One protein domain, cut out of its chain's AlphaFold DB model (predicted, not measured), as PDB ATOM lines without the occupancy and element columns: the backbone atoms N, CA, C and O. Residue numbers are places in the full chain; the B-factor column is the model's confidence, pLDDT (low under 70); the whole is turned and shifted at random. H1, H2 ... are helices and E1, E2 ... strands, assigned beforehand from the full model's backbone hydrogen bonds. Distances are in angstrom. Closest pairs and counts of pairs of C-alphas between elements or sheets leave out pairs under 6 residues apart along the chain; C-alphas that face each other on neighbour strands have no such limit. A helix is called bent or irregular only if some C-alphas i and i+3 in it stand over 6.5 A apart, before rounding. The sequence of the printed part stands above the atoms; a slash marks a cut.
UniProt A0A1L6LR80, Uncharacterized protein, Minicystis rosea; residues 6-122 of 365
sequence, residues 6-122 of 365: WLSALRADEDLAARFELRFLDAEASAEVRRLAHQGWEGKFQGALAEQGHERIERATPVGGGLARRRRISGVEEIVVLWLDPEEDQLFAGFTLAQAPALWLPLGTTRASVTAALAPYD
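AT A GLANCE: This is residues 6 to 122 of the 365 residues of an uncharacterized protein of Minicystis rosea (UniProt A0A1L6LR80). A strongly twisted sheet of four strands has H3 on one face and H5 on the other, three layers, with H4 folded back beside H3 and the short H1 and H2 grazing the sheet. The E1 and E2 hairpin reaches out as an arm, and its tip, residues 71 to 76, stands free. The 117 printed residues include H1 H2 H3 H4 E1 E2 E3 E4 H5 in that order; the sheet, E1 E2 E3 E4, is antiparallel, a meander in which each strand neighbours the one before. The class is mixed and the whole compact, radius of gyration of the C-alphas 13.9 A, spans 40 by 39 by 28 A.

HOW THE PARTS SIT: H1, residues 6 to 11, and H2, residues 14 to 20, are close but not clearly touching, their closest C-alphas, Leu 10 and Leu 16, 7.7 A apart. H3, residues 27 to 41, touches H4, residues 48 to 59, as a helical hairpin, a shallow tilt of 7 degrees, opposite ways; the closest C-alphas are Arg 34 and Ile 57, 6.9 A. H3 runs across E1, residues 61 to 70, at 67 degrees on the local plane, height over the sheet 9.2 A. N 63 of E1 and O 82 of E2, residues 77 to 84, are 2.8 A apart; so are N 83 and O 92 of E3, residues 91 to 94, and N 93 and O 105 of E4, residues 105 to 108, each within hydrogen-bond range. H5, residues 111 to 121, runs along E3 at 7 degrees on the local plane, height 7.4 A; its C-alpha of Val 114 is closest to E4 at Leu 107, 4.6 A. Every O i to N i+4 pair is within hydrogen-bond range in H1, H2, H3 and H4; in H5, irregular with C-alphas 117 and 120 7.1 A apart, 5 of 7 are.

IN THESE COORDINATES: H1 begins at C-alpha 6 (12.245, 35.289, 8.599). H3 spans 21.1 A and E1, which bends by 65 degrees at residue 64, 24.6 A. H5 ends at C-alpha 121 (-5.700, 48.909, 4.050).

THE WHOLE: The C-alphas farthest apart, Glu 14 and Gly 47, are 41.6 A apart. The printed part has no cut, no link is long, and no printed residue is under 70 in pLDDT.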
ATOM      1  N   TRP A   6      12.875  34.055   9.066       97.38
ATOM      2  CA  TRP A   6      12.245  35.289   8.599       97.38
ATOM      3  C   TRP A   6      10.984  35.639   9.400       97.38
ATOM      4  O   TRP A   6      10.728  36.815   9.655       97.38
ATOM      5  N   LEU A   7      10.222  34.639   9.860       97.25
ATOM      6  CA  LEU A   7       9.030  34.871  10.671       97.25
ATOM      7  C   LEU A   7       9.421  35.325  12.077       97.25
ATOM      8  O   LEU A   7       8.839  36.277  12.594       97.25
ATOM      9  N   SER A   8      10.456  34.720  12.668       97.12
ATOM     10  CA  SER A   8      11.004  35.187  13.946       97.12
ATOM     11  C   SER A   8      11.540  36.625  13.850       97.12
ATOM     12  O   SER A   8      11.359  37.405  14.783       97.12
ATOM     13  N   ALA A   9      12.130  37.015  12.713       97.56
ATOM     14  CA  ALA A   9      12.547  38.398  12.469       97.56
ATOM     15  C   ALA A   9      11.352  39.367  12.389       97.56
ATOM     16  O   ALA A   9      11.400  40.431  13.002       97.56
ATOM     17  N   LEU A  10      10.262  38.993  11.703       97.56
ATOM     18  CA  LEU A  10       9.026  39.791  11.675       97.56
ATOM     19  C   LEU A  10       8.387  39.916  13.066       97.56
ATOM     20  O   LEU A  10       7.889  40.986  13.407       97.56
ATOM     21  N   ARG A  11       8.427  38.855  13.884       97.31
ATOM     22  CA  ARG A  11       7.944  38.878  15.278       97.31
ATOM     23  C   ARG A  11       8.683  39.878  16.157       97.31
ATOM     24  O   ARG A  11       8.079  40.445  17.062       97.31
ATOM     25  N   ALA A  12       9.975  40.060  15.906       97.75
ATOM     26  CA  ALA A  12      10.826  40.975  16.657       97.75
ATOM     27  C   ALA A  12      10.762  42.431  16.149       97.75
ATOM     28  O   ALA A  12      11.361  43.308  16.768       97.75
ATOM     29  N   ASP A  13      10.069  42.708  15.036       97.94
ATOM     30  CA  ASP A  13       9.955  44.057  14.476       97.94
ATOM     31  C   ASP A  13       8.851  44.863  15.187       97.94
ATOM     32  O   ASP A  13       7.676  44.844  14.809       97.94
ATOM     33  N   GLU A  14       9.245  45.583  16.241       97.62
ATOM     34  CA  GLU A  14       8.339  46.397  17.063       97.62
ATOM     35  C   GLU A  14       7.651  47.520  16.273       97.62
ATOM     36  O   GLU A  14       6.489  47.831  16.534       97.62
ATOM     37  N   ASP A  15       8.324  48.109  15.280       97.56
ATOM     38  CA  ASP A  15       7.745  49.180  14.464       97.56
ATOM     39  C   ASP A  15       6.631  48.646  13.561       97.56
ATOM     40  O   ASP A  15       5.589  49.286  13.393       97.56
ATOM     41  N   LEU A  16       6.863  47.482  12.944       96.75
ATOM     42  CA  LEU A  16       5.869  46.813  12.112       96.75
ATOM     43  C   LEU A  16       4.646  46.434  12.953       96.75
ATOM     44  O   LEU A  16       3.513  46.693  12.540       96.75
ATOM     45  N   ALA A  17       4.887  45.882  14.145       97.06
ATOM     46  CA  ALA A  17       3.834  45.533  15.086       97.06
ATOM     47  C   ALA A  17       3.050  46.762  15.559       97.06
ATOM     48  O   ALA A  17       1.822  46.735  15.556       97.06
ATOM     49  N   ALA A  18       3.724  47.865  15.890       97.00
ATOM     50  CA  ALA A  18       3.067  49.100  16.303       97.00
ATOM     51  C   ALA A  18       2.239  49.727  15.172       97.00
ATOM     52  O   ALA A  18       1.142  50.224  15.420       97.00
ATOM     53  N   ARG A  19       2.738  49.699  13.929       96.12
ATOM     54  CA  ARG A  19       2.052  50.306  12.782       96.12
ATOM     55  C   ARG A  19       0.746  49.599  12.428       96.12
ATOM     56  O   ARG A  19      -0.244  50.275  12.181       96.12
ATOM     57  N   PHE A  20       0.765  48.269  12.360       96.69
ATOM     58  CA  PHE A  20      -0.390  47.470  11.926       96.69
ATOM     59  C   PHE A  20      -1.094  46.759  13.083       96.69
ATOM     60  O   PHE A  20      -1.896  45.859  12.848       96.69
ATOM     61  N   GLU A  21      -0.780  47.153  14.319       97.06
ATOM     62  CA  GLU A  21      -1.332  46.588  15.552       97.06
ATOM     63  C   GLU A  21      -1.139  45.062  15.646       97.06
ATOM     64  O   GLU A  21      -2.001  44.340  16.148       97.06
ATOM     65  N   LEU A  22      -0.001  44.556  15.151       96.88
ATOM     66  CA  LEU A  22       0.236  43.118  15.063       96.88
ATOM     67  C   LEU A  22       0.423  42.496  16.445       96.88
ATOM     68  O   LEU A  22       1.213  42.965  17.267       96.88
ATOM     69  N   ARG A  23      -0.271  41.383  16.675       97.12
ATOM     70  CA  ARG A  23      -0.154  40.561  17.879       97.12
ATOM     71  C   ARG A  23      -0.007  39.110  17.476       97.12
ATOM     72  O   ARG A  23      -0.930  38.527  16.915       97.12
ATOM     73  N   PHE A  24       1.149  38.525  17.759       96.38
ATOM     74  CA  PHE A  24       1.388  37.124  17.444       96.38
ATOM     75  C   PHE A  24       0.668  36.207  18.428       96.38
ATOM     76  O   PHE A  24       0.615  36.480  19.627       96.38
ATOM     77  N   LEU A  25       0.104  35.131  17.893       97.50
ATOM     78  CA  LEU A  25      -0.685  34.170  18.647       97.50
ATOM     79  C   LEU A  25       0.231  33.131  19.298       97.50
ATOM     80  O   LEU A  25       1.262  32.739  18.736       97.50
ATOM     81  N   ASP A  26      -0.172  32.672  20.479       96.94
ATOM     82  CA  ASP A  26       0.326  31.422  21.039       96.94
ATOM     83  C   ASP A  26      -0.388  30.217  20.394       96.94
ATOM     84  O   ASP A  26      -1.226  30.357  19.498       96.94
ATOM     85  N   ALA A  27      -0.023  29.008  20.819       96.62
ATOM     86  CA  ALA A  27      -0.566  27.783  20.241       96.62
ATOM     87  C   ALA A  27      -2.074  27.607  20.500       96.62
ATOM     88  O   ALA A  27      -2.776  27.078  19.640       96.62
ATOM     89  N   GLU A  28      -2.573  28.045  21.660       97.94
ATOM     90  CA  GLU A  28      -3.987  27.915  22.026       97.94
ATOM     91  C   GLU A  28      -4.839  28.885  21.203       97.94
ATOM     92  O   GLU A  28      -5.797  28.468  20.547       97.94
ATOM     93  N   ALA A  29      -4.434  30.156  21.140       97.81
ATOM     94  CA  ALA A  29      -5.109  31.167  20.339       97.81
ATOM     95  C   ALA A  29      -5.045  30.848  18.835       97.81
ATOM     96  O   ALA A  29      -6.027  31.051  18.123       97.81
ATOM     97  N   SER A  30      -3.931  30.295  18.343       97.81
ATOM     98  CA  SER A  30      -3.809  29.825  16.957       97.81
ATOM     99  C   SER A  30      -4.791  28.692  16.636       97.81
ATOM    100  O   SER A  30      -5.491  28.753  15.621       97.81
ATOM    101  N   ALA A  31      -4.908  27.694  17.519       97.62
ATOM    102  CA  ALA A  31      -5.867  26.602  17.357       97.62
ATOM    103  C   ALA A  31      -7.320  27.103  17.359       97.62
ATOM    104  O   ALA A  31      -8.123  26.673  16.529       97.62
ATOM    105  N   GLU A  32      -7.647  28.044  18.248       97.81
ATOM    106  CA  GLU A  32      -8.980  28.644  18.319       97.81
ATOM    107  C   GLU A  32      -9.313  29.466  17.066       97.81
ATOM    108  O   GLU A  32     -10.392  29.310  16.494       97.81
ATOM    109  N   VAL A  33      -8.376  30.282  16.573       97.69
ATOM    110  CA  VAL A  33      -8.563  31.054  15.333       97.69
ATOM    111  C   VAL A  33      -8.776  30.131  14.136       97.69
ATOM    112  O   VAL A  33      -9.680  30.380  13.338       97.69
ATOM    113  N   ARG A  34      -8.015  29.033  14.022       97.56
ATOM    114  CA  ARG A  34      -8.230  28.041  12.954       97.56
ATOM    115  C   ARG A  34      -9.621  27.413  13.064       97.56
ATOM    116  O   ARG A  34     -10.339  27.344  12.069       97.56
ATOM    117  N   ARG A  35     -10.040  27.009  14.269       97.50
ATOM    118  CA  ARG A  35     -11.379  26.451  14.518       97.50
ATOM    119  C   ARG A  35     -12.485  27.427  14.101       97.50
ATOM    120  O   ARG A  35     -13.445  27.019  13.449       97.50
ATOM    121  N   LEU A  36     -12.352  28.704  14.456       96.62
ATOM    122  CA  LEU A  36     -13.300  29.750  14.065       96.62
ATOM    123  C   LEU A  36     -13.281  30.018  12.554       96.62
ATOM    124  O   LEU A  36     -14.342  30.257  11.984       96.62
ATOM    125  N   ALA A  37     -12.123  29.933  11.893       95.62
ATOM    126  CA  ALA A  37     -12.031  30.039  10.437       95.62
ATOM    127  C   ALA A  37     -12.795  28.906   9.734       95.62
ATOM    128  O   ALA A  37     -13.569  29.181   8.822       95.62
ATOM    129  N   HIS A  38     -12.678  27.657  10.206       94.75
ATOM    130  CA  HIS A  38     -13.490  26.549   9.685       94.75
ATOM    131  C   HIS A  38     -14.990  26.819   9.825       94.75
ATOM    132  O   HIS A  38     -15.734  26.683   8.856       94.75
ATOM    133  N   GLN A  39     -15.430  27.276  10.999       93.25
ATOM    134  CA  GLN A  39     -16.839  27.620  11.230       93.25
ATOM    135  C   GLN A  39     -17.308  28.795  10.368       93.25
ATOM    136  O   GLN A  39     -18.426  28.793   9.862       93.25
ATOM    137  N   GLY A  40     -16.455  29.805  10.198       88.50
ATOM    138  CA  GLY A  40     -16.722  30.957   9.345       88.50
ATOM    139  C   GLY A  40     -16.780  30.598   7.863       88.50
ATOM    140  O   GLY A  40     -17.403  31.328   7.095       88.50
ATOM    141  N   TRP A  41     -16.157  29.492   7.461       89.88
ATOM    142  CA  TRP A  41     -16.096  29.023   6.081       89.88
ATOM    143  C   TRP A  41     -17.217  28.033   5.724       89.88
ATOM    144  O   TRP A  41     -17.660  27.980   4.572       89.88
ATOM    145  N   GLU A  42     -17.720  27.284   6.707       88.06
ATOM    146  CA  GLU A  42     -18.735  26.247   6.521       88.06
ATOM    147  C   GLU A  42     -20.005  26.778   5.826       88.06
ATOM    148  O   GLU A  42     -20.620  27.765   6.235       88.06
ATOM    149  N   GLY A  43     -20.392  26.127   4.723       84.00
ATOM    150  CA  GLY A  43     -21.608  26.442   3.964       84.00
ATOM    151  C   GLY A  43     -21.595  27.763   3.179       84.00
ATOM    152  O   GLY A  43     -22.608  28.094   2.562       84.00
ATOM    153  N   LYS A  44     -20.487  28.523   3.169       83.00
ATOM    154  CA  LYS A  44     -20.411  29.817   2.460       83.00
ATOM    155  C   LYS A  44     -20.131  29.711   0.964       83.00
ATOM    156  O   LYS A  44     -20.520  30.612   0.222       83.00
ATOM    157  N   PHE A  45     -19.444  28.654   0.548       85.50
ATOM    158  CA  PHE A  45     -19.056  28.379  -0.834       85.50
ATOM    159  C   PHE A  45     -19.354  26.912  -1.158       85.50
ATOM    160  O   PHE A  45     -19.552  26.100  -0.254       85.50
ATOM    161  N   GLN A  46     -19.410  26.571  -2.445       86.12
ATOM    162  CA  GLN A  46     -19.713  25.217  -2.923       86.12
ATOM    163  C   GLN A  46     -18.662  24.743  -3.935       86.12
ATOM    164  O   GLN A  46     -17.945  25.553  -4.522       86.12
ATOM    165  N   GLY A  47     -18.592  23.426  -4.145       89.50
ATOM    166  CA  GLY A  47     -17.709  22.803  -5.133       89.50
ATOM    167  C   GLY A  47     -16.220  22.985  -4.828       89.50
ATOM    168  O   GLY A  47     -15.824  23.097  -3.668       89.50
ATOM    169  N   ALA A  48     -15.406  23.048  -5.885       88.44
ATOM    170  CA  ALA A  48     -13.946  23.077  -5.789       88.44
ATOM    171  C   ALA A  48     -13.412  24.229  -4.920       88.44
ATOM    172  O   ALA A  48     -12.483  24.028  -4.145       88.44
ATOM    173  N   LEU A  49     -14.034  25.413  -4.977       88.00
ATOM    174  CA  LEU A  49     -13.627  26.554  -4.152       88.00
ATOM    175  C   LEU A  49     -13.799  26.271  -2.650       88.00
ATOM    176  O   LEU A  49     -12.965  26.673  -1.837       88.00
ATOM    177  N   ALA A  50     -14.872  25.573  -2.269       90.94
ATOM    178  CA  ALA A  50     -15.116  25.214  -0.876       90.94
ATOM    179  C   ALA A  50     -14.083  24.202  -0.369       90.94
ATOM    180  O   ALA A  50     -13.552  24.390   0.730       90.94
ATOM    181  N   GLU A  51     -13.797  23.177  -1.177       92.94
ATOM    182  CA  GLU A  51     -12.824  22.114  -0.891       92.94
ATOM    183  C   GLU A  51     -11.411  22.690  -0.747       92.94
ATOM    184  O   GLU A  51     -10.809  22.567   0.319       92.94
ATOM    185  N   GLN A  52     -10.942  23.441  -1.747       91.88
ATOM    186  CA  GLN A  52      -9.634  24.108  -1.723       91.88
ATOM    187  C   GLN A  52      -9.502  25.074  -0.539       91.88
ATOM    188  O   GLN A  52      -8.446  25.170   0.089       91.88
ATOM    189  N   GLY A  53     -10.582  25.785  -0.200       94.12
ATOM    190  CA  GLY A  53     -10.614  26.646   0.978       94.12
ATOM    191  C   GLY A  53     -10.438  25.864   2.284       94.12
ATOM    192  O   GLY A  53      -9.630  26.262   3.119       94.12
ATOM    193  N   HIS A  54     -11.140  24.735   2.454       95.31
ATOM    194  CA  HIS A  54     -10.985  23.883   3.641       95.31
ATOM    195  C   HIS A  54      -9.561  23.332   3.747       95.31
ATOM    196  O   HIS A  54      -8.952  23.436   4.810       95.31
ATOM    197  N   GLU A  55      -9.025  22.799   2.647       96.12
ATOM    198  CA  GLU A  55      -7.665  22.255   2.591       96.12
ATOM    199  C   GLU A  55      -6.623  23.303   2.990       96.12
ATOM    200  O   GLU A  55      -5.752  23.032   3.822       96.12
ATOM    201  N   ARG A  56      -6.745  24.528   2.461       97.06
ATOM    202  CA  ARG A  56      -5.825  25.614   2.800       97.06
ATOM    203  C   ARG A  56      -5.926  26.026   4.269       97.06
ATOM    204  O   ARG A  56      -4.890  26.245   4.887       97.06
ATOM    205  N   ILE A  57      -7.131  26.114   4.845       97.19
ATOM    206  CA  ILE A  57      -7.307  26.465   6.270       97.19
ATOM    207  C   ILE A  57      -6.734  25.373   7.186       97.19
ATOM    208  O   ILE A  57      -6.060  25.704   8.164       97.19
ATOM    209  N   GLU A  58      -6.954  24.091   6.869       96.81
ATOM    210  CA  GLU A  58      -6.398  22.964   7.637       96.81
ATOM    211  C   GLU A  58      -4.864  22.994   7.645       96.81
ATOM    212  O   GLU A  58      -4.217  22.817   8.684       96.81
ATOM    213  N   ARG A  59      -4.272  23.237   6.471       96.50
ATOM    214  CA  ARG A  59      -2.820  23.243   6.283       96.50
ATOM    215  C   ARG A  59      -2.153  24.484   6.879       96.50
ATOM    216  O   ARG A  59      -1.089  24.376   7.496       96.50
ATOM    217  N   ALA A  60      -2.750  25.659   6.695       97.69
ATOM    218  CA  ALA A  60      -2.178  26.924   7.133       97.69
ATOM    219  C   ALA A  60      -2.305  27.120   8.649       97.69
ATOM    220  O   ALA A  60      -3.252  26.684   9.304       97.69
ATOM    221  N   THR A  61      -1.331  27.799   9.247       97.69
ATOM    222  CA  THR A  61      -1.294  28.093  10.684       97.69
ATOM    223  C   THR A  61      -1.525  29.583  10.916       97.69
ATOM    224  O   THR A  61      -0.725  30.383  10.434       97.69
ATOM    225  N   PRO A  62      -2.569  29.986  11.666       98.25
ATOM    226  CA  PRO A  62      -2.684  31.356  12.147       98.25
ATOM    227  C   PRO A  62      -1.499  31.676  13.057       98.25
ATOM    228  O   PRO A  62      -1.261  30.976  14.042       98.25
ATOM    229  N   VAL A  63      -0.744  32.721  12.743       98.06
ATOM    230  CA  VAL A  63       0.440  33.122  13.522       98.06
ATOM    231  C   VAL A  63       0.260  34.459  14.226       98.06
ATOM    232  O   VAL A  63       0.984  34.738  15.179       98.06
ATOM    233  N   GLY A  64      -0.711  35.275  13.812       97.56
ATOM    234  CA  GLY A  64      -0.939  36.601  14.378       97.56
ATOM    235  C   GLY A  64      -2.301  37.188  14.025       97.56
ATOM    236  O   GLY A  64      -2.974  36.712  13.116       97.56
ATOM    237  N   GLY A  65      -2.681  38.240  14.740       96.44
ATOM    238  CA  GLY A  65      -3.712  39.199  14.348       96.44
ATOM    239  C   GLY A  65      -3.096  40.573  14.074       96.44
ATOM    240  O   GLY A  65      -1.945  40.801  14.443       96.44
ATOM    241  N   GLY A  66      -3.837  41.476  13.437       94.62
ATOM    242  CA  GLY A  66      -3.399  42.843  13.139       94.62
ATOM    243  C   GLY A  66      -4.534  43.856  13.222       94.62
ATOM    244  O   GLY A  66      -5.368  43.772  14.120       94.62
ATOM    245  N   LEU A  67      -4.558  44.790  12.261       95.00
ATOM    246  CA  LEU A  67      -5.569  45.841  12.125       95.00
ATOM    247  C   LEU A  67      -6.977  45.327  12.455       95.00
ATOM    248  O   LEU A  67      -7.425  44.323  11.895       95.00
ATOM    249  N   ALA A  68      -7.679  46.061  13.312       94.94
ATOM    250  CA  ALA A  68      -9.072  45.809  13.649       94.94
ATOM    251  C   ALA A  68      -9.981  46.866  13.011       94.94
ATOM    252  O   ALA A  68      -9.649  48.056  12.938       94.94
ATOM    253  N   ARG A  69     -11.157  46.446  12.546       94.50
ATOM    254  CA  ARG A  69     -12.183  47.336  12.003       94.50
ATOM    255  C   ARG A  69     -13.539  46.973  12.555       94.50
ATOM    256  O   ARG A  69     -13.946  45.820  12.551       94.50
ATOM    257  N   ARG A  70     -14.273  47.999  12.963       93.50
ATOM    258  CA  ARG A  70     -15.620  47.863  13.495       93.50
ATOM    259  C   ARG A  70     -16.642  48.326  12.464       93.50
ATOM    260  O   ARG A  70     -16.506  49.432  11.938       93.50
ATOM    261  N   ARG A  71     -17.663  47.509  12.199       93.06
ATOM    262  CA  ARG A  71     -18.808  47.911  11.368       93.06
ATOM    263  C   ARG A  71     -19.637  48.973  12.085       93.06
ATOM    264  O   ARG A  71     -19.764  48.935  13.313       93.06
ATOM    265  N   ARG A  72     -20.169  49.945  11.344       90.75
ATOM    266  CA  ARG A  72     -20.710  51.182  11.933       90.75
ATOM    267  C   ARG A  72     -22.057  50.990  12.635       90.75
ATOM    268  O   ARG A  72     -22.332  51.734  13.574       90.75
ATOM    269  N   ILE A  73     -22.879  50.026  12.217       90.44
ATOM    270  CA  ILE A  73     -24.227  49.802  12.765       90.44
ATOM    271  C   ILE A  73     -24.230  48.704  13.828       90.44
ATOM    272  O   ILE A  73     -24.624  48.961  14.964       90.44
ATOM    273  N   SER A  74     -23.795  47.489  13.485       91.00
ATOM    274  CA  SER A  74     -23.787  46.347  14.414       91.00
ATOM    275  C   SER A  74     -22.702  46.462  15.477       91.00
ATOM    276  O   SER A  74     -22.801  45.852  16.542       91.00
ATOM    277  N   GLY A  75     -21.643  47.221  15.190       90.69
ATOM    278  CA  GLY A  75     -20.479  47.289  16.050       90.69
ATOM    279  C   GLY A  75     -19.677  45.985  16.098       90.69
ATOM    280  O   GLY A  75     -18.859  45.855  17.008       90.69
ATOM    281  N   VAL A  76     -19.902  45.041  15.179       92.88
ATOM    282  CA  VAL A  76     -19.069  43.839  15.048       92.88
ATOM    283  C   VAL A  76     -17.659  44.263  14.647       92.88
ATOM    284  O   VAL A  76     -17.488  45.074  13.735       92.88
ATOM    285  N   GLU A  77     -16.668  43.743  15.362       94.62
ATOM    286  CA  GLU A  77     -15.254  43.956  15.075       94.62
ATOM    287  C   GLU A  77     -14.712  42.776  14.270       94.62
ATOM    288  O   GLU A  77     -14.901  41.619  14.637       94.62
ATOM    289  N   GLU A  78     -14.048  43.090  13.166       95.62
ATOM    290  CA  GLU A  78     -13.303  42.160  12.330       95.62
ATOM    291  C   GLU A  78     -11.814  42.467  12.493       95.62
ATOM    292  O   GLU A  78     -11.419  43.632  12.597       95.62
ATOM    293  N   ILE A  79     -10.980  41.432  12.494       95.88
ATOM    294  CA  ILE A  79      -9.527  41.557  12.640       95.88
ATOM    295  C   ILE A  79      -8.824  40.917  11.448       95.88
ATOM    296  O   ILE A  79      -9.232  39.854  10.974       95.88
ATOM    297  N   VAL A  80      -7.732  41.534  10.993       97.56
ATOM    298  CA  VAL A  80      -6.809  40.870  10.069       97.56
ATOM    299  C   VAL A  80      -6.157  39.705  10.798       97.56
ATOM    300  O   VAL A  80      -5.633  39.879  11.896       97.56
ATOM    301  N   VAL A  81      -6.145  38.535  10.169       98.25
ATOM    302  CA  VAL A  81      -5.442  37.342  10.642       98.25
ATOM    303  C   VAL A  81      -4.271  37.053   9.718       98.25
ATOM    304  O   VAL A  81      -4.415  37.028   8.496       98.25
ATOM    305  N   LEU A  82      -3.105  36.830  10.315       98.38
ATOM    306  CA  LEU A  82      -1.880  36.458   9.627       98.38
ATOM    307  C   LEU A  82      -1.760  34.936   9.573       98.38
ATOM    308  O   LEU A  82      -1.793  34.274  10.613       98.38
ATOM    309  N   TRP A  83      -1.575  34.396   8.375       98.44
ATOM    310  CA  TRP A  83      -1.505  32.963   8.106       98.44
ATOM    311  C   TRP A  83      -0.144  32.584   7.539       98.44
ATOM    312  O   TRP A  83       0.355  33.229   6.617       98.44
ATOM    313  N   LEU A  84       0.434  31.511   8.071       97.69
ATOM    314  CA  LEU A  84       1.599  30.833   7.514       97.69
ATOM    315  C   LEU A  84       1.132  29.552   6.822       97.69
ATOM    316  O   LEU A  84       0.692  28.617   7.495       97.69
ATOM    317  N   ASP A  85       1.236  29.501   5.498       95.94
ATOM    318  CA  ASP A  85       0.996  28.281   4.729       95.94
ATOM    319  C   ASP A  85       2.338  27.562   4.508       95.94
ATOM    320  O   ASP A  85       3.199  28.111   3.839       95.94
ATOM    321  N   PRO A  86       2.577  26.362   5.060       93.75
ATOM    322  CA  PRO A  86       3.867  25.683   4.918       93.75
ATOM    323  C   PRO A  86       4.230  25.284   3.477       93.75
ATOM    324  O   PRO A  86       5.388  24.953   3.231       93.75
ATOM    325  N   GLU A  87       3.275  25.281   2.543       94.44
ATOM    326  CA  GLU A  87       3.551  25.034   1.120       94.44
ATOM    327  C   GLU A  87       3.961  26.296   0.353       94.44
ATOM    328  O   GLU A  87       4.506  26.194  -0.747       94.44
ATOM    329  N   GLU A  88       3.755  27.479   0.933       92.31
ATOM    330  CA  GLU A  88       4.136  28.754   0.338       92.31
ATOM    331  C   GLU A  88       5.079  29.495   1.294       92.31
ATOM    332  O   GLU A  88       4.686  29.878   2.389       92.31
ATOM    333  N   ASP A  89       6.333  29.729   0.898       92.75
ATOM    334  CA  ASP A  89       7.340  30.398   1.744       92.75
ATOM    335  C   ASP A  89       7.090  31.917   1.856       92.75
ATOM    336  O   ASP A  89       7.882  32.742   1.402       92.75
ATOM    337  N   GLN A  90       5.929  32.295   2.396       96.12
ATOM    338  CA  GLN A  90       5.485  33.664   2.628       96.12
ATOM    339  C   GLN A  90       4.344  33.730   3.652       96.12
ATOM    340  O   GLN A  90       3.684  32.740   3.970       96.12
ATOM    341  N   LEU A  91       4.102  34.932   4.171       97.19
ATOM    342  CA  LEU A  91       2.974  35.230   5.046       97.19
ATOM    343  C   LEU A  91       1.755  35.685   4.230       97.19
ATOM    344  O   LEU A  91       1.913  36.359   3.213       97.19
ATOM    345  N   PHE A  92       0.548  35.395   4.713       98.19
ATOM    346  CA  PHE A  92      -0.709  35.873   4.129       98.19
ATOM    347  C   PHE A  92      -1.549  36.654   5.139       98.19
ATOM    348  O   PHE A  92      -1.507  36.364   6.334       98.19
ATOM    349  N   ALA A  93      -2.357  37.601   4.663       97.94
ATOM    350  CA  ALA A  93      -3.404  38.262   5.440       97.94
ATOM    351  C   ALA A  93      -4.798  37.830   4.969       97.94
ATOM    352  O   ALA A  93      -5.187  38.073   3.826       97.94
ATOM    353  N   GLY A  94      -5.570  37.248   5.884       97.25
ATOM    354  CA  GLY A  94      -7.018  37.117   5.759       97.25
ATOM    355  C   GLY A  94      -7.689  38.265   6.502       97.25
ATOM    356  O   GLY A  94      -7.498  38.422   7.704       97.25
ATOM    357  N   PHE A  95      -8.476  39.077   5.805       96.31
ATOM    358  CA  PHE A  95      -9.124  40.259   6.376       96.31
ATOM    359  C   PHE A  95     -10.370  39.930   7.200       96.31
ATOM    360  O   PHE A  95     -10.833  40.749   7.978       96.31
ATOM    361  N   THR A  96     -10.933  38.737   7.039       94.44
ATOM    362  CA  THR A  96     -11.989  38.212   7.912       94.44
ATOM    363  C   THR A  96     -11.836  36.699   7.971       94.44
ATOM    364  O   THR A  96     -11.324  36.092   7.026       94.44
ATOM    365  N   LEU A  97     -12.350  36.067   9.024       94.12
ATOM    366  CA  LEU A  97     -12.325  34.604   9.143       94.12
ATOM    367  C   LEU A  97     -13.166  33.884   8.081       94.12
ATOM    368  O   LEU A  97     -13.018  32.683   7.897       94.12
ATOM    369  N   ALA A  98     -14.039  34.609   7.383       92.25
ATOM    370  CA  ALA A  98     -14.867  34.057   6.321       92.25
ATOM    371  C   ALA A  98     -14.420  34.443   4.905       92.25
ATOM    372  O   ALA A  98     -15.118  34.117   3.941       92.25
ATOM    373  N   GLN A  99     -13.316  35.181   4.764       93.25
ATOM    374  CA  GLN A  99     -12.768  35.508   3.452       93.25
ATOM    375  C   GLN A  99     -12.241  34.231   2.799       93.25
ATOM    376  O   GLN A  99     -11.612  33.410   3.466       93.25
ATOM    377  N   ALA A 100     -12.465  34.090   1.491       92.62
ATOM    378  CA  ALA A 100     -11.930  32.969   0.732       92.62
ATOM    379  C   ALA A 100     -10.415  32.843   0.911       92.62
ATOM    380  O   ALA A 100      -9.713  33.813   0.627       92.62
ATOM    381  N   PRO A 101      -9.895  31.668   1.320       95.00
ATOM    382  CA  PRO A 101      -8.455  31.456   1.435       95.00
ATOM    383  C   PRO A 101      -7.700  31.691   0.126       95.00
ATOM    384  O   PRO A 101      -6.540  32.089   0.145       95.00
ATOM    385  N   ALA A 102      -8.359  31.514  -1.020       92.56
ATOM    386  CA  ALA A 102      -7.813  31.855  -2.332       92.56
ATOM    387  C   ALA A 102      -7.608  33.374  -2.548       92.56
ATOM    388  O   ALA A 102      -6.845  33.770  -3.422       92.56
ATOM    389  N   LEU A 103      -8.255  34.223  -1.738       94.00
ATOM    390  CA  LEU A 103      -8.124  35.684  -1.746       94.00
ATOM    391  C   LEU A 103      -7.308  36.234  -0.568       94.00
ATOM    392  O   LEU A 103      -7.289  37.451  -0.357       94.00
ATOM    393  N   TRP A 104      -6.663  35.380   0.232       96.69
ATOM    394  CA  TRP A 104      -5.749  35.880   1.254       96.69
ATOM    395  C   TRP A 104      -4.600  36.643   0.594       96.69
ATOM    396  O   TRP A 104      -3.964  36.155  -0.339       96.69
ATOM    397  N   LEU A 105      -4.345  37.849   1.089       96.94
ATOM    398  CA  LEU A 105      -3.370  38.771   0.527       96.94
ATOM    399  C   LEU A 105      -1.948  38.271   0.821       96.94
ATOM    400  O   LEU A 105      -1.589  38.193   1.999       96.94
ATOM    401  N   PRO A 106      -1.115  37.977  -0.190       97.06
ATOM    402  CA  PRO A 106       0.285  37.634   0.024       97.06
ATOM    403  C   PRO A 106       1.061  38.845   0.564       97.06
ATOM    404  O   PRO A 106       1.025  39.935  -0.006       97.06
ATOM    405  N   LEU A 107       1.780  38.655   1.668       96.94
ATOM    406  CA  LEU A 107       2.559  39.696   2.349       96.94
ATOM    407  C   LEU A 107       4.075  39.538   2.143       96.94
ATOM    408  O   LEU A 107       4.850  40.439   2.477       96.94
ATOM    409  N   GLY A 108       4.523  38.400   1.607       96.81
ATOM    410  CA  GLY A 108       5.940  38.048   1.485       96.81
ATOM    411  C   GLY A 108       6.592  37.696   2.829       96.81
ATOM    412  O   GLY A 108       5.917  37.330   3.790       96.81
ATOM    413  N   THR A 109       7.922  37.800   2.889       97.69
ATOM    414  CA  THR A 109       8.752  37.344   4.026       97.69
ATOM    415  C   THR A 109       9.538  38.464   4.711       97.69
ATOM    416  O   THR A 109      10.291  38.216   5.650       97.69
ATOM    417  N   THR A 110       9.394  39.713   4.259       98.06
ATOM    418  CA  THR A 110      10.195  40.851   4.741       98.06
ATOM    419  C   THR A 110       9.316  41.970   5.288       98.06
ATOM    420  O   THR A 110       8.183  42.157   4.845       98.06
ATOM    421  N   ARG A 111       9.855  42.802   6.189       97.62
ATOM    422  CA  ARG A 111       9.166  44.014   6.671       97.62
ATOM    423  C   ARG A 111       8.673  44.891   5.515       97.62
ATOM    424  O   ARG A 111       7.559  45.409   5.561       97.62
ATOM    425  N   ALA A 112       9.506  45.063   4.487       98.00
ATOM    426  CA  ALA A 112       9.195  45.902   3.335       98.00
ATOM    427  C   ALA A 112       8.010  45.354   2.528       98.00
ATOM    428  O   ALA A 112       7.109  46.122   2.194       98.00
ATOM    429  N   SER A 113       7.978  44.041   2.269       97.69
ATOM    430  CA  SER A 113       6.874  43.406   1.541       97.69
ATOM    431  C   SER A 113       5.568  43.458   2.336       97.69
ATOM    432  O   SER A 113       4.552  43.881   1.789       97.69
ATOM    433  N   VAL A 114       5.608  43.161   3.643       97.38
ATOM    434  CA  VAL A 114       4.426  43.234   4.521       97.38
ATOM    435  C   VAL A 114       3.883  44.663   4.567       97.38
ATOM    436  O   VAL A 114       2.684  44.888   4.411       97.38
ATOM    437  N   THR A 115       4.774  45.647   4.725       97.56
ATOM    438  CA  THR A 115       4.395  47.066   4.762       97.56
ATOM    439  C   THR A 115       3.761  47.513   3.450       97.56
ATOM    440  O   THR A 115       2.751  48.211   3.477       97.56
ATOM    441  N   ALA A 116       4.341  47.129   2.310       97.06
ATOM    442  CA  ALA A 116       3.820  47.495   0.998       97.06
ATOM    443  C   ALA A 116       2.440  46.873   0.738       97.06
ATOM    444  O   ALA A 116       1.546  47.575   0.269       97.06
ATOM    445  N   ALA A 117       2.254  45.597   1.089       96.94
ATOM    446  CA  ALA A 117       0.996  44.884   0.885       96.94
ATOM    447  C   ALA A 117      -0.139  45.419   1.776       96.94
ATOM    448  O   ALA A 117      -1.261  45.585   1.304       96.94
ATOM    449  N   LEU A 118       0.135  45.737   3.049       97.00
ATOM    450  CA  LEU A 118      -0.888  46.230   3.984       97.00
ATOM    451  C   LEU A 118      -1.161  47.737   3.882       97.00
ATOM    452  O   LEU A 118      -2.213  48.188   4.335       97.00
ATOM    453  N   ALA A 119      -0.261  48.529   3.287       96.38
ATOM    454  CA  ALA A 119      -0.411  49.985   3.195       96.38
ATOM    455  C   ALA A 119      -1.761  50.460   2.608       96.38
ATOM    456  O   ALA A 119      -2.318  51.405   3.166       96.38
ATOM    457  N   PRO A 120      -2.342  49.829   1.563       96.06
ATOM    458  CA  PRO A 120      -3.651  50.225   1.035       96.06
ATOM    459  C   PRO A 120      -4.829  50.020   1.999       96.06
ATOM    460  O   PRO A 120      -5.903  50.561   1.755       96.06
ATOM    461  N   TYR A 121      -4.652  49.250   3.077       96.38
ATOM    462  CA  TYR A 121      -5.700  48.909   4.050       96.38
ATOM    463  C   TYR A 121      -5.535  49.653   5.394       96.38
ATOM    464  O   TYR A 121      -6.435  49.648   6.243       96.38
ATOM    465  N   ASP A 122      -4.422  50.374   5.566       94.31
ATOM    466  CA  ASP A 122      -4.131  51.282   6.689       94.31
ATOM    467  C   ASP A 122      -4.835  52.647   6.508       94.31
ATOM    468  O   ASP A 122      -4.254  53.726   6.635       94.31
TER     469      ASP A 122